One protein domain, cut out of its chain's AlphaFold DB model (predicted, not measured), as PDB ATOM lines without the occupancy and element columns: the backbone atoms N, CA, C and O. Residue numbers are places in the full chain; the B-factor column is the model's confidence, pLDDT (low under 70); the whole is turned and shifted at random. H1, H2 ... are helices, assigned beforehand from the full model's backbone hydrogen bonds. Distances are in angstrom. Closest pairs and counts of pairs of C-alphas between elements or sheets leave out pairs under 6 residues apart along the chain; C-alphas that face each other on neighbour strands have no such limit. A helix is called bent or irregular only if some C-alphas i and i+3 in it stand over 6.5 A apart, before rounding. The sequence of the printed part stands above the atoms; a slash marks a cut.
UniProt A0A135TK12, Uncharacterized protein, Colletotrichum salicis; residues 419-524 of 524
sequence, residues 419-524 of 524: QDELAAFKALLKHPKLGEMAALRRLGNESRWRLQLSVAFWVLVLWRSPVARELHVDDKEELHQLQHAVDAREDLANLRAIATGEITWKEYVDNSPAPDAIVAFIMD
ATOM      1  N   GLN A 419      55.876 -44.838  33.365       84.25
ATOM      2  CA  GLN A 419      55.655 -43.390  33.277       84.25
ATOM      3  C   GLN A 419      54.205 -43.034  32.921       84.25
ATOM      4  O   GLN A 419      53.671 -42.075  33.469       84.25
ATOM      5  N   ASP A 420      53.576 -43.812  32.036       86.62
ATOM      6  CA  ASP A 420      52.190 -43.593  31.622       86.62
ATOM      7  C   ASP A 420      51.228 -43.972  32.765       86.62
ATOM      8  O   ASP A 420      50.300 -43.219  33.040       86.62
ATOM      9  N   GLU A 421      51.494 -45.074  33.480       89.88
ATOM     10  CA  GLU A 421      50.717 -45.496  34.661       89.88
ATOM     11  C   GLU A 421      50.788 -44.464  35.790       89.88
ATOM     12  O   GLU A 421      49.762 -44.036  36.310       89.88
ATOM     13  N   LEU A 422      51.997 -44.009  36.136       89.06
ATOM     14  CA  LEU A 422      52.206 -43.023  37.193       89.06
ATOM     15  C   LEU A 422      51.549 -41.677  36.852       89.06
ATOM     16  O   LEU A 422      50.923 -41.053  37.711       89.06
ATOM     17  N   ALA A 423      51.687 -41.219  35.605       87.38
ATOM     18  CA  ALA A 423      51.070 -39.979  35.146       87.38
ATOM     19  C   ALA A 423      49.539 -40.068  35.167       87.38
ATOM     20  O   ALA A 423      48.886 -39.150  35.667       87.38
ATOM     21  N   ALA A 424      48.976 -41.176  34.678       89.75
ATOM     22  CA  ALA A 424      47.538 -41.404  34.679       89.75
ATOM     23  C   ALA A 424      46.979 -41.500  36.101       89.75
ATOM     24  O   ALA A 424      45.986 -40.853  36.418       89.75
ATOM     25  N   PHE A 425      47.655 -42.234  36.983       91.00
ATOM     26  CA  PHE A 425      47.264 -42.357  38.381       91.00
ATOM     27  C   PHE A 425      47.236 -40.996  39.089       91.00
ATOM     28  O   PHE A 425      46.220 -40.622  39.673       91.00
ATOM     29  N   LYS A 426      48.295 -40.187  38.945       89.50
ATOM     30  CA  LYS A 426      48.330 -38.812  39.474       89.50
ATOM     31  C   LYS A 426      47.210 -37.938  38.909       89.50
ATOM     32  O   LYS A 426      46.616 -37.151  39.642       89.50
ATOM     33  N   ALA A 427      46.928 -38.049  37.613       90.00
ATOM     34  CA  ALA A 427      45.851 -37.293  36.982       90.00
ATOM     35  C   ALA A 427      44.469 -37.708  37.514       90.00
ATOM     36  O   ALA A 427      43.629 -36.835  37.719       90.00
ATOM     37  N   LEU A 428      44.251 -38.994  37.804       91.12
ATOM     38  CA  LEU A 428      43.006 -39.492  38.399       91.12
ATOM     39  C   LEU A 428      42.814 -39.037  39.844       91.12
ATOM     40  O   LEU A 428      41.701 -38.664  40.198       91.12
ATOM     41  N   LEU A 429      43.879 -38.983  40.648       89.88
ATOM     42  CA  LEU A 429      43.801 -38.419  42.001       89.88
ATOM     43  C   LEU A 429      43.457 -36.919  41.985       89.88
ATOM     44  O   LEU A 429      42.737 -36.434  42.851       89.88
ATOM     45  N   LYS A 430      43.940 -36.169  40.985       89.00
ATOM     46  CA  LYS A 430      43.606 -34.742  40.804       89.00
ATOM     47  C   LYS A 430      42.193 -34.533  40.272       89.00
ATOM     48  O   LYS A 430      41.488 -33.615  40.688       89.00
ATOM     49  N   HIS A 431      41.808 -35.353  39.301       87.94
ATOM     50  CA  HIS A 431      40.576 -35.216  38.543       87.94
ATOM     51  C   HIS A 431      39.954 -36.603  38.301       87.94
ATOM     52  O   HIS A 431      40.112 -37.175  37.217       87.94
ATOM     53  N   PRO A 432      39.178 -37.122  39.272       85.69
ATOM     54  CA  PRO A 432      38.584 -38.462  39.211       85.69
ATOM     55  C   PRO A 432      37.746 -38.728  37.949       85.69
ATOM     56  O   PRO A 432      37.680 -39.846  37.447       85.69
ATOM     57  N   LYS A 433      37.143 -37.675  37.379       86.31
ATOM     58  CA  LYS A 433      36.280 -37.749  36.188       86.31
ATOM     59  C   LYS A 433      37.028 -37.974  34.867       86.31
ATOM     60  O   LYS A 433      36.373 -38.165  33.849       86.31
ATOM     61  N   LEU A 434      38.365 -37.936  34.848       84.62
ATOM     62  CA  LEU A 434      39.132 -38.120  33.609       84.62
ATOM     63  C   LEU A 434      39.026 -39.545  33.050       84.62
ATOM     64  O   LEU A 434      39.091 -39.718  31.834       84.62
ATOM     65  N   GLY A 435      38.868 -40.560  33.907       84.75
ATOM     66  CA  GLY A 435      38.790 -41.959  33.483       84.75
ATOM     67  C   GLY A 435      39.953 -42.350  32.561       84.75
ATOM     68  O   GLY A 435      41.122 -42.240  32.924       84.75
ATOM     69  N   GLU A 436      39.645 -42.777  31.335       81.12
ATOM     70  CA  GLU A 436      40.656 -43.173  30.340       81.12
ATOM     71  C   GLU A 436      41.487 -41.998  29.790       81.12
ATOM     72  O   GLU A 436      42.585 -42.215  29.284       81.12
ATOM     73  N   MET A 437      41.009 -40.757  29.934       79.31
ATOM     74  CA  MET A 437      41.704 -39.542  29.481       79.31
ATOM     75  C   MET A 437      42.827 -39.102  30.431       79.31
ATOM     76  O   MET A 437      43.511 -38.115  30.169       79.31
ATOM     77  N   ALA A 438      43.028 -39.821  31.538       80.75
ATOM     78  CA  ALA A 438      44.014 -39.478  32.554       80.75
ATOM     79  C   ALA A 438      45.465 -39.572  32.057       80.75
ATOM     80  O   ALA A 438      46.324 -38.800  32.481       80.75
ATOM     81  N   ALA A 439      45.742 -40.475  31.117       75.06
ATOM     82  CA  ALA A 439      47.033 -40.539  30.446       75.06
ATOM     83  C   ALA A 439      47.084 -39.521  29.293       75.06
ATOM     84  O   ALA A 439      46.913 -39.876  28.128       75.06
ATOM     85  N   LEU A 440      47.313 -38.241  29.583       60.91
ATOM     86  CA  LEU A 440      47.542 -37.238  28.537       60.91
ATOM     87  C   LEU A 440      48.929 -37.415  27.899       60.91
ATOM     88  O   LEU A 440      49.929 -37.577  28.601       60.91
ATOM     89  N   ARG A 441      49.018 -37.319  26.564       58.91
ATOM     90  CA  ARG A 441      50.304 -37.242  25.851       58.91
ATOM     91  C   ARG A 441      50.549 -35.854  25.269       58.91
ATOM     92  O   ARG A 441      49.642 -35.186  24.785       58.91
ATOM     93  N   ARG A 442      51.823 -35.448  25.318       49.53
ATOM     94  CA  ARG A 442      52.359 -34.219  24.716       49.53
ATOM     95  C   ARG A 442      52.069 -34.188  23.208       49.53
ATOM     96  O   ARG A 442      52.325 -35.185  22.538       49.53
ATOM     97  N   LEU A 443      51.588 -33.037  22.726       42.59
ATOM     98  CA  LEU A 443      51.513 -32.598  21.321       42.59
ATOM     99  C   LEU A 443      51.192 -33.705  20.291       42.59
ATOM    100  O   LEU A 443      52.082 -34.298  19.688       42.59
ATOM    101  N   GLY A 444      49.895 -33.919  20.041       48.06
ATOM    102  CA  GLY A 444      49.396 -34.485  18.777       48.06
ATOM    103  C   GLY A 444      49.177 -36.000  18.695       48.06
ATOM    104  O   GLY A 444      48.723 -36.459  17.654       48.06
ATOM    105  N   ASN A 445      49.443 -36.784  19.747       55.66
ATOM    106  CA  ASN A 445      49.159 -38.228  19.760       55.66
ATOM    107  C   ASN A 445      48.313 -38.631  20.974       55.66
ATOM    108  O   ASN A 445      48.749 -38.460  22.112       55.66
ATOM    109  N   GLU A 446      47.150 -39.241  20.736       61.06
ATOM    110  CA  GLU A 446      46.326 -39.844  21.790       61.06
ATOM    111  C   GLU A 446      47.094 -40.976  22.498       61.06
ATOM    112  O   GLU A 446      47.735 -41.826  21.862       61.06
ATOM    113  N   SER A 447      47.057 -40.992  23.833       68.38
ATOM    114  CA  SER A 447      47.593 -42.117  24.596       68.38
ATOM    115  C   SER A 447      46.734 -43.354  24.359       68.38
ATOM    116  O   SER A 447      45.510 -43.298  24.362       68.38
ATOM    117  N   ARG A 448      47.388 -44.504  24.180       80.62
ATOM    118  CA  ARG A 448      46.710 -45.805  24.055       80.62
ATOM    119  C   ARG A 448      46.510 -46.488  25.414       80.62
ATOM    120  O   ARG A 448      46.140 -47.667  25.457       80.62
ATOM    121  N   TRP A 449      46.837 -45.785  26.498       87.38
ATOM    122  CA  TRP A 449      46.574 -46.224  27.860       87.38
ATOM    123  C   TRP A 449      45.066 -46.279  28.107       87.38
ATOM    124  O   TRP A 449      44.299 -45.489  27.562       87.38
ATOM    125  N   ARG A 450      44.641 -47.267  28.885       88.50
ATOM    126  CA  ARG A 450      43.252 -47.471  29.284       88.50
ATOM    127  C   ARG A 450      43.267 -47.848  30.752       88.50
ATOM    128  O   ARG A 450      44.053 -48.712  31.139       88.50
ATOM    129  N   LEU A 451      42.371 -47.246  31.526       90.69
ATOM    130  CA  LEU A 451      42.298 -47.479  32.963       90.69
ATOM    131  C   LEU A 451      41.983 -48.944  33.273       90.69
ATOM    132  O   LEU A 451      42.661 -49.557  34.085       90.69
ATOM    133  N   GLN A 452      40.992 -49.528  32.605       90.75
ATOM    134  CA  GLN A 452      40.475 -50.851  32.950       90.75
ATOM    135  C   GLN A 452      41.581 -51.926  33.013       90.75
ATOM    136  O   GLN A 452      42.259 -52.177  32.010       90.75
ATOM    137  N   LEU A 453      41.716 -52.572  34.182       93.38
ATOM    138  CA  LEU A 453      42.694 -53.629  34.504       93.38
ATOM    139  C   LEU A 453      44.177 -53.206  34.437       93.38
ATOM    140  O   LEU A 453      45.054 -54.068  34.448       93.38
ATOM    141  N   SER A 454      44.476 -51.909  34.341       93.06
ATOM    142  CA  SER A 454      45.838 -51.370  34.492       93.06
ATOM    143  C   SER A 454      46.356 -51.518  35.926       93.06
ATOM    144  O   SER A 454      45.589 -51.820  36.845       93.06
ATOM    145  N   VAL A 455      47.648 -51.262  36.143       93.00
ATOM    146  CA  VAL A 455      48.201 -51.215  37.509       93.00
ATOM    147  C   VAL A 455      47.522 -50.105  38.313       93.00
ATOM    148  O   VAL A 455      47.067 -50.351  39.428       93.00
ATOM    149  N   ALA A 456      47.353 -48.918  37.717       92.69
ATOM    150  CA  ALA A 456      46.662 -47.801  38.357       92.69
ATOM    151  C   ALA A 456      45.222 -48.161  38.760       92.69
ATOM    152  O   ALA A 456      44.769 -47.781  39.836       92.69
ATOM    153  N   PHE A 457      44.508 -48.934  37.937       94.50
ATOM    154  CA  PHE A 457      43.170 -49.416  38.279       94.50
ATOM    155  C   PHE A 457      43.171 -50.299  39.520       94.50
ATOM    156  O   PHE A 457      42.366 -50.059  40.411       94.50
ATOM    157  N   TRP A 458      44.070 -51.282  39.613       94.62
ATOM    158  CA  TRP A 458      44.112 -52.161  40.784       94.62
ATOM    159  C   TRP A 458      44.489 -51.407  42.061       94.62
ATOM    160  O   TRP A 458      43.886 -51.660  43.099       94.62
ATOM    161  N   VAL A 459      45.388 -50.422  41.988       92.69
ATOM    162  CA  VAL A 459      45.683 -49.540  43.133       92.69
ATOM    163  C   VAL A 459      44.439 -48.747  43.555       92.69
ATOM    164  O   VAL A 459      44.115 -48.696  44.739       92.69
ATOM    165  N   LEU A 460      43.684 -48.191  42.600       93.50
ATOM    166  CA  LEU A 460      42.435 -47.472  42.884       93.50
ATOM    167  C   LEU A 460      41.351 -48.375  43.497       93.50
ATOM    168  O   LEU A 460      40.632 -47.920  44.385       93.50
ATOM    169  N   VAL A 461      41.258 -49.645  43.074       94.44
ATOM    170  CA  VAL A 461      40.371 -50.651  43.692       94.44
ATOM    171  C   VAL A 461      40.754 -50.868  45.159       94.44
ATOM    172  O   VAL A 461      39.895 -50.817  46.039       94.44
ATOM    173  N   LEU A 462      42.046 -51.070  45.440       93.50
ATOM    174  CA  LEU A 462      42.537 -51.299  46.804       93.50
ATOM    175  C   LEU A 462      42.254 -50.102  47.716       93.50
ATOM    176  O   LEU A 462      41.934 -50.292  48.884       93.50
ATOM    177  N   TRP A 463      42.311 -48.883  47.183       91.81
ATOM    178  CA  TRP A 463      42.062 -47.652  47.938       91.81
ATOM    179  C   TRP A 463      40.600 -47.217  47.970       91.81
ATOM    180  O   TRP A 463      40.306 -46.134  48.467       91.81
ATOM    181  N   ARG A 464      39.679 -48.051  47.470       93.06
ATOM    182  CA  ARG A 464      38.231 -47.779  47.474       93.06
ATOM    183  C   ARG A 464      37.875 -46.477  46.747       93.06
ATOM    184  O   ARG A 464      36.952 -45.766  47.132       93.06
ATOM    185  N   SER A 465      38.618 -46.158  45.686       92.12
ATOM    186  CA  SER A 465      38.344 -44.971  44.884       92.12
ATOM    187  C   SER A 465      37.064 -45.150  44.063       92.12
ATOM    188  O   SER A 465      36.935 -46.167  43.378       92.12
ATOM    189  N   PRO A 466      36.162 -44.148  44.011       89.38
ATOM    190  CA  PRO A 466      34.917 -44.232  43.239       89.38
ATOM    191  C   PRO A 466      35.136 -44.286  41.716       89.38
ATOM    192  O   PRO A 466      34.193 -44.485  40.953       89.38
ATOM    193  N   VAL A 467      36.373 -44.083  41.248       88.88
ATOM    194  CA  VAL A 467      36.758 -44.188  39.831       88.88
ATOM    195  C   VAL A 467      36.844 -45.649  39.369       88.88
ATOM    196  O   VAL A 467      36.700 -45.937  38.179       88.88
ATOM    197  N   ALA A 468      37.103 -46.575  40.294       90.94
ATOM    198  CA  ALA A 468      37.225 -48.000  40.022       90.94
ATOM    199  C   ALA A 468      36.055 -48.777  40.644       90.94
ATOM    200  O   ALA A 468      35.255 -48.240  41.405       90.94
ATOM    201  N   ARG A 469      35.938 -50.061  40.295       92.56
ATOM    202  CA  ARG A 469      34.972 -50.950  40.951       92.56
ATOM    203  C   ARG A 469      35.420 -51.261  42.378       92.56
ATOM    204  O   ARG A 469      36.612 -51.253  42.670       92.56
ATOM    205  N   GLU A 470      34.478 -51.653  43.221       93.31
ATOM    206  CA  GLU A 470      34.799 -52.206  44.533       93.31
ATOM    207  C   GLU A 470      35.502 -53.567  44.416       93.31
ATOM    208  O   GLU A 470      35.334 -54.307  43.432       93.31
ATOM    209  N   LEU A 471      36.307 -53.887  45.432       94.06
ATOM    210  CA  LEU A 471      36.936 -55.194  45.577       94.06
ATOM    211  C   LEU A 471      35.851 -56.225  45.910       94.06
ATOM    212  O   LEU A 471      35.156 -56.116  46.918       94.06
ATOM    213  N   HIS A 472      35.678 -57.212  45.038       94.06
ATOM    214  CA  HIS A 472      34.644 -58.229  45.182       94.06
ATOM    215  C   HIS A 472      35.072 -59.280  46.212       94.06
ATOM    216  O   HIS A 472      36.246 -59.615  46.286       94.06
ATOM    217  N   VAL A 473      34.129 -59.874  46.948       91.50
ATOM    218  CA  VAL A 473      34.417 -60.895  47.985       91.50
ATOM    219  C   VAL A 473      35.151 -62.136  47.460       91.50
ATOM    220  O   VAL A 473      35.879 -62.799  48.191       91.50
ATOM    221  N   ASP A 474      34.926 -62.464  46.188       93.25
ATOM    222  CA  ASP A 474      35.602 -63.559  45.488       93.25
ATOM    223  C   ASP A 474      36.796 -63.082  44.648       93.25
ATOM    224  O   ASP A 474      37.325 -63.872  43.874       93.25
ATOM    225  N   ASP A 475      37.234 -61.822  44.744       93.81
ATOM    226  CA  ASP A 475      38.522 -61.437  44.161       93.81
ATOM    227  C   ASP A 475      39.676 -62.173  44.865       93.81
ATOM    228  O   ASP A 475      39.525 -62.817  45.905       93.81
ATOM    229  N   LYS A 476      40.848 -62.156  44.231       91.44
ATOM    230  CA  LYS A 476      42.020 -62.893  44.696       91.44
ATOM    231  C   LYS A 476      42.384 -62.504  46.142       91.44
ATOM    232  O   LYS A 476      42.479 -61.321  46.449       91.44
ATOM    233  N   GLU A 477      42.615 -63.493  47.007       91.75
ATOM    234  CA  GLU A 477      42.849 -63.308  48.454       91.75
ATOM    235  C   GLU A 477      44.002 -62.335  48.740       91.75
ATOM    236  O   GLU A 477      43.923 -61.479  49.616       91.75
ATOM    237  N   GLU A 478      45.053 -62.405  47.931       92.75
ATOM    238  CA  GLU A 478      46.217 -61.532  48.020       92.75
ATOM    239  C   GLU A 478      45.862 -60.048  47.806       92.75
ATOM    240  O   GLU A 478      46.544 -59.181  48.344       92.75
ATOM    241  N   LEU A 479      44.778 -59.729  47.082       94.44
ATOM    242  CA  LEU A 479      44.275 -58.353  46.975       94.44
ATOM    243  C   LEU A 479      43.612 -57.889  48.273       94.44
ATOM    244  O   LEU A 479      43.808 -56.744  48.668       94.44
ATOM    245  N   HIS A 480      42.870 -58.761  48.956       94.56
ATOM    246  CA  HIS A 480      42.293 -58.440  50.265       94.56
ATOM    247  C   HIS A 480      43.395 -58.222  51.303       94.56
ATOM    248  O   HIS A 480      43.381 -57.228  52.026       94.56
ATOM    249  N   GLN A 481      44.406 -59.092  51.317       94.38
ATOM    250  CA  GLN A 481      45.583 -58.933  52.174       94.38
ATOM    251  C   GLN A 481      46.326 -57.626  51.879       94.38
ATOM    252  O   GLN A 481      46.693 -56.903  52.805       94.38
ATOM    253  N   LEU A 482      46.507 -57.289  50.598       93.38
ATOM    254  CA  LEU A 482      47.150 -56.044  50.195       93.38
ATOM    255  C   LEU A 482      46.321 -54.819  50.601       93.38
ATOM    256  O   LEU A 482      46.888 -53.843  51.079       93.38
ATOM    257  N   GLN A 483      44.993 -54.876  50.479       94.19
ATOM    258  CA  GLN A 483      44.105 -53.813  50.949       94.19
ATOM    259  C   GLN A 483      44.232 -53.615  52.466       94.19
ATOM    260  O   GLN A 483      44.441 -52.488  52.910       94.19
ATOM    261  N   HIS A 484      44.216 -54.691  53.258       93.50
ATOM    262  CA  HIS A 484      44.426 -54.613  54.707       93.50
ATOM    263  C   HIS A 484      45.807 -54.058  55.080       93.50
ATOM    264  O   HIS A 484      45.916 -53.229  55.984       93.50
ATOM    265  N   ALA A 485      46.863 -54.476  54.377       90.94
ATOM    266  CA  ALA A 485      48.216 -53.974  54.601       90.94
ATOM    267  C   ALA A 485      48.334 -52.476  54.284       90.94
ATOM    268  O   ALA A 485      49.022 -51.738  54.990       90.94
ATOM    269  N   VAL A 486      47.646 -52.017  53.237       89.38
ATOM    270  CA  VAL A 486      47.556 -50.596  52.899       89.38
ATOM    271  C   VAL A 486      46.757 -49.832  53.952       89.38
ATOM    272  O   VAL A 486      47.168 -48.735  54.313       89.38
ATOM    273  N   ASP A 487      45.647 -50.371  54.453       90.56
ATOM    274  CA  ASP A 487      44.817 -49.714  55.472       90.56
ATOM    275  C   ASP A 487      45.566 -49.533  56.799       90.56
ATOM    276  O   ASP A 487      45.458 -48.483  57.431       90.56
ATOM    277  N   ALA A 488      46.388 -50.516  57.181       92.56
ATOM    278  CA  ALA A 488      47.201 -50.481  58.397       92.56
ATOM    279  C   ALA A 488      48.330 -49.432  58.365       92.56
ATOM    280  O   ALA A 488      48.926 -49.125  59.396       92.56
ATOM    281  N   ARG A 489      48.652 -48.881  57.189       89.56
ATOM    282  CA  ARG A 489      49.717 -47.891  57.012       89.56
ATOM    283  C   ARG A 489      49.212 -46.472  57.242       89.56
ATOM    284  O   ARG A 489      48.514 -45.908  56.397       89.56
ATOM    285  N   GLU A 490      49.586 -45.874  58.369       88.00
ATOM    286  CA  GLU A 490      49.228 -44.485  58.702       88.00
ATOM    287  C   GLU A 490      49.854 -43.470  57.738       88.00
ATOM    288  O   GLU A 490      49.219 -42.480  57.382       88.00
ATOM    289  N   ASP A 491      51.051 -43.753  57.221       86.56
ATOM    290  CA  ASP A 491      51.750 -42.888  56.266       86.56
ATOM    291  C   ASP A 491      51.015 -42.749  54.920       86.56
ATOM    292  O   ASP A 491      51.247 -41.800  54.171       86.56
ATOM    293  N   LEU A 492      50.085 -43.664  54.628       87.75
ATOM    294  CA  LEU A 492      49.237 -43.632  53.439       87.75
ATOM    295  C   LEU A 492      47.838 -43.057  53.704       87.75
ATOM    296  O   LEU A 492      47.042 -42.991  52.770       87.75
ATOM    297  N   ALA A 493      47.519 -42.615  54.927       89.31
ATOM    298  CA  ALA A 493      46.172 -42.163  55.290       89.31
ATOM    299  C   ALA A 493      45.671 -41.005  54.412       89.31
ATOM    300  O   ALA A 493      44.604 -41.110  53.811       89.31
ATOM    301  N   ASN A 494      46.480 -39.954  54.242       89.69
ATOM    302  CA  ASN A 494      46.127 -38.815  53.383       89.69
ATOM    303  C   ASN A 494      45.964 -39.233  51.915       89.69
ATOM    304  O   ASN A 494      45.134 -38.693  51.188       89.69
ATOM    305  N   LEU A 495      46.755 -40.212  51.476       88.25
ATOM    306  CA  LEU A 495      46.731 -40.702  50.106       88.25
ATOM    307  C   LEU A 495      45.510 -41.608  49.835       88.25
ATOM    308  O   LEU A 495      44.958 -41.585  48.735       88.25
ATOM    309  N   ARG A 496      45.025 -42.336  50.849       90.88
ATOM    310  CA  ARG A 496      43.716 -43.007  50.808       90.88
ATOM    311  C   ARG A 496      42.575 -41.990  50.792       90.88
ATOM    312  O   ARG A 496      41.707 -42.097  49.934       90.88
ATOM    313  N   ALA A 497      42.622 -40.978  51.659       90.94
ATOM    314  CA  ALA A 497      41.581 -39.954  51.767       90.94
ATOM    315  C   ALA A 497      41.377 -39.174  50.454       90.94
ATOM    316  O   ALA A 497      40.251 -38.883  50.058       90.94
ATOM    317  N   ILE A 498      42.451 -38.865  49.717       92.00
ATOM    318  CA  ILE A 498      42.304 -38.235  48.395       92.00
ATOM    319  C   ILE A 498      41.723 -39.202  47.357       92.00
ATOM    320  O   ILE A 498      40.944 -38.797  46.496       92.00
ATOM    321  N   ALA A 499      42.078 -40.486  47.426       90.81
ATOM    322  CA  ALA A 499      41.583 -41.484  46.490       90.81
ATOM    323  C   ALA A 499      40.090 -41.788  46.682       90.81
ATOM    324  O   ALA A 499      39.395 -41.983  45.680       90.81
ATOM    325  N   THR A 500      39.599 -41.785  47.929       91.69
ATOM    326  CA  THR A 500      38.167 -41.885  48.272       91.69
ATOM    327  C   THR A 500      37.410 -40.585  47.989       91.69
ATOM    328  O   THR A 500      36.201 -40.615  47.763       91.69
ATOM    329  N   GLY A 501      38.121 -39.455  47.916       89.75
ATOM    330  CA  GLY A 501      37.558 -38.127  47.672       89.75
ATOM    331  C   GLY A 501      37.157 -37.376  48.945       89.75
ATOM    332  O   GLY A 501      36.440 -36.384  48.849       89.75
ATOM    333  N   GLU A 502      37.608 -37.831  50.116       91.50
ATOM    334  CA  GLU A 502      37.415 -37.161  51.411       91.50
ATOM    335  C   GLU A 502      38.191 -35.845  51.509       91.50
ATOM    336  O   GLU A 502      37.711 -34.896  52.125       91.50
ATOM    337  N   ILE A 503      39.370 -35.778  50.881       92.62
ATOM    338  CA  ILE A 503      40.177 -34.558  50.787       92.62
ATOM    339  C   ILE A 503      40.476 -34.206  49.331       92.62
ATOM    340  O   ILE A 503      40.525 -35.055  48.437       92.62
ATOM    341  N   THR A 504      40.720 -32.928  49.086       89.75
ATOM    342  CA  THR A 504      41.120 -32.404  47.782       89.75
ATOM    343  C   THR A 504      42.614 -32.607  47.521       89.75
ATOM    344  O   THR A 504      43.427 -32.733  48.437       89.75
ATOM    345  N   TRP A 505      43.024 -32.544  46.247       88.19
ATOM    346  CA  TRP A 505      44.450 -32.572  45.887       88.19
ATOM    347  C   TRP A 505      45.262 -31.461  46.560       88.19
ATOM    348  O   TRP A 505      46.427 -31.666  46.892       88.19
ATOM    349  N   LYS A 506      44.655 -30.290  46.775       89.00
ATOM    350  CA  LYS A 506      45.319 -29.175  47.452       89.00
ATOM    351  C   LYS A 506      45.609 -29.523  48.916       89.00
ATOM    352  O   LYS A 506      46.755 -29.439  49.333       89.00
ATOM    353  N   GLU A 507      44.604 -30.011  49.640       89.50
ATOM    354  CA  GLU A 507      44.755 -30.450  51.033       89.50
ATOM    355  C   GLU A 507      45.742 -31.615  51.170       89.50
ATOM    356  O   GLU A 507      46.496 -31.672  52.136       89.50
ATOM    357  N   TYR A 508      45.794 -32.525  50.194       88.31
ATOM    358  CA  TYR A 508      46.789 -33.596  50.181       88.31
ATOM    359  C   TYR A 508      48.222 -33.060  50.084       88.31
ATOM    360  O   TYR A 508      49.094 -33.519  50.822       88.31
ATOM    361  N   VAL A 509      48.470 -32.093  49.193       88.69
ATOM    362  CA  VAL A 509      49.794 -31.473  49.018       88.69
ATOM    363  C   VAL A 509      50.208 -30.690  50.261       88.69
ATOM    364  O   VAL A 509      51.365 -30.782  50.662       88.69
ATOM    365  N   ASP A 510      49.273 -29.974  50.885       87.75
ATOM    366  CA  ASP A 510      49.547 -29.156  52.069       87.75
ATOM    367  C   ASP A 510      49.858 -30.017  53.313       87.75
ATOM    368  O   ASP A 510      50.639 -29.608  54.169       87.75
ATOM    369  N   ASN A 511      49.301 -31.234  53.388       83.38
ATOM    370  CA  ASN A 511      49.410 -32.120  54.555       83.38
ATOM    371  C   ASN A 511      50.359 -33.320  54.377       83.38
ATOM    372  O   ASN A 511      50.476 -34.136  55.294       83.38
ATOM    373  N   SER A 512      51.020 -33.478  53.224       82.00
ATOM    374  CA  SER A 512      51.868 -34.651  52.948       82.00
ATOM    375  C   SER A 512      53.325 -34.267  52.682       82.00
ATOM    376  O   SER A 512      53.594 -33.469  51.781       82.00
ATOM    377  N   PRO A 513      54.304 -34.865  53.386       73.25
ATOM    378  CA  PRO A 513      55.712 -34.648  53.082       73.25
ATOM    379  C   PRO A 513      56.065 -35.330  51.750       73.25
ATOM    380  O   PRO A 513      55.978 -36.546  51.622       73.25
ATOM    381  N   ALA A 514      56.466 -34.550  50.743       80.38
ATOM    382  CA  ALA A 514      56.858 -35.031  49.408       80.38
ATOM    383  C   ALA A 514      55.774 -35.864  48.666       80.38
ATOM    384  O   ALA A 514      56.005 -37.028  48.316       80.38
ATOM    385  N   PRO A 515      54.616 -35.260  48.327       78.12
ATOM    386  CA  PRO A 515      53.460 -35.957  47.744       78.12
ATOM    387  C   PRO A 515      53.795 -36.719  46.452       78.12
ATOM    388  O   PRO A 515      53.314 -37.824  46.214       78.12
ATOM    389  N   ASP A 516      54.681 -36.172  45.618       82.06
ATOM    390  CA  ASP A 516      55.067 -36.809  44.359       82.06
ATOM    391  C   ASP A 516      55.946 -38.055  44.526       82.06
ATOM    392  O   ASP A 516      55.884 -38.936  43.661       82.06
ATOM    393  N   ALA A 517      56.744 -38.120  45.597       81.19
ATOM    394  CA  ALA A 517      57.633 -39.240  45.893       81.19
ATOM    395  C   ALA A 517      56.856 -40.421  46.484       81.19
ATOM    396  O   ALA A 517      57.068 -41.555  46.063       81.19
ATOM    397  N   ILE A 518      55.897 -40.148  47.378       79.88
ATOM    398  CA  ILE A 518      55.009 -41.171  47.951       79.88
ATOM    399  C   ILE A 518      54.189 -41.838  46.839       79.88
ATOM    400  O   ILE A 518      54.136 -43.062  46.747       79.88
ATOM    401  N   VAL A 519      53.610 -41.044  45.932       81.50
ATOM    402  CA  VAL A 519      52.838 -41.586  44.804       81.50
ATOM    403  C   VAL A 519      53.712 -42.412  43.851       81.50
ATOM    404  O   VAL A 519      53.252 -43.415  43.315       81.50
ATOM    405  N   ALA A 520      54.970 -42.017  43.634       82.06
ATOM    406  CA  ALA A 520      55.898 -42.795  42.814       82.06
ATOM    407  C   ALA A 520      56.299 -44.120  43.479       82.06
ATOM    408  O   ALA A 520      56.371 -45.123  42.781       82.06
ATOM    409  N   PHE A 521      56.513 -44.123  44.798       83.50
ATOM    410  CA  PHE A 521      56.862 -45.315  45.573       83.50
ATOM    411  C   PHE A 521      55.752 -46.373  45.567       83.50
ATOM    412  O   PHE A 521      56.044 -47.554  45.510       83.50
ATOM    413  N   ILE A 522      54.482 -45.965  45.602       79.69
ATOM    414  CA  ILE A 522      53.349 -46.907  45.577       79.69
ATOM    415  C   ILE A 522      53.176 -47.598  44.220       79.69
ATOM    416  O   ILE A 522      52.653 -48.706  44.151       79.69
ATOM    417  N   MET A 523      53.563 -46.927  43.138       79.56
ATOM    418  CA  MET A 523      53.455 -47.477  41.785       79.56
ATOM    419  C   MET A 523      54.634 -48.398  41.419       79.56
ATOM    420  O   MET A 523      54.649 -48.916  40.299       79.56
ATOM    421  N   ASP A 524      55.593 -48.572  42.335       70.62
ATOM    422  CA  ASP A 524      56.750 -49.472  42.239       70.62
ATOM    423  C   ASP A 524      56.503 -50.761  43.020       70.62
ATOM    424  O   ASP A 524      56.897 -51.827  42.487       70.62
TER     425      ASP A 524
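What this domain is: This is residues 419 to 524 of the 524 residues of an uncharacterized protein of Colletotrichum salicis (UniProt A0A135TK12). Two short helical hairpins, H1 with H2 and H5 with H6, and helices H3, H4 and H7 make a cluster of short helices, with H3 nearest the middle, between H1 and H4. H4 lies at one end of the longest axis, and the loop of residues 439 to 454 reaches out at the other; residues 473 to 478, of which 477 and 478 belong to H4, stick out. The printed part has 106 residues with seven named helices, H1 to H7 in chain order, and no named strand; the class is all helix, and the packing is part aligned, part crossed. The whole is compact, with a radius of gyration of the C-alphas of 13.7 A and spans of 42 by 35 by 23 A.

How they stand to each other: H1, residues 419 to 430, is the hub, touching three other helices. With residues 423 to 428 alone it touches H2, residues 432 to 438, in a helical hairpin at a shallow tilt of 23 degrees, opposite ways; the closest C-alphas, of Ala 424 and Ala 438, are 4.5 A apart. With residues 421 to 425 alone it touches H3, residues 455 to 462, at a steep tilt of 39 degrees, the same way; the closest C-alphas, of Phe 425 and Ala 456, are 5.5 A apart. With residues 422 to 426 alone it only just touches H7, residues 515 to 522, with 3 pairs of C-alphas within 8 A; the closest, of Leu 422 and Ala 520, are 6.7 A apart. H3 also touches H4, residues 477 to 487, about perpendicular at 75 degrees; the closest C-alphas, of Leu 462 and Gln 483, are 5.1 A apart. H5, residues 490 to 500, and H6, residues 505 to 511, touch as a helical hairpin at a shallow tilt of 18 degrees, opposite ways; the closest C-alphas, of Asn 494 and Tyr 508, are 6.2 A apart. H5 and H7 are near each other, and H1 and H4 are apart. Every O i to N i+4 pair is within hydrogen-bond range in H1, H3, H4, H6 and H7; H5 has 5 of 7, and H2 has 0 of 3 with 2 of 4 O i to N i+3 pairs.

Where its parts are: H1 spans 16.6 A from C-alpha 419 at (55.655, -43.390, 33.277); H4 and H5 each span 15.4 A. H2, H3, H6 and H7 span 8.7, 10.9, 10.0 and 11.2 A, and H7 ends with C-alpha 522 at (53.349, -46.907, 45.577). H2 and H5 are irregular: C-alphas 433 and 436 are 9.1 A apart, and C-alphas 491 and 494 are 7.5 A apart.

The domain as a whole: The two C-alphas farthest apart, of Gly 444 and Ala 488, are 42.8 A apart. The printed part has no cut; the links H2 to H3 and H3 to H4 are long, and the other four are tight. The mean pLDDT of the printed part is 86.1, and residues 440 to 447 are under 70.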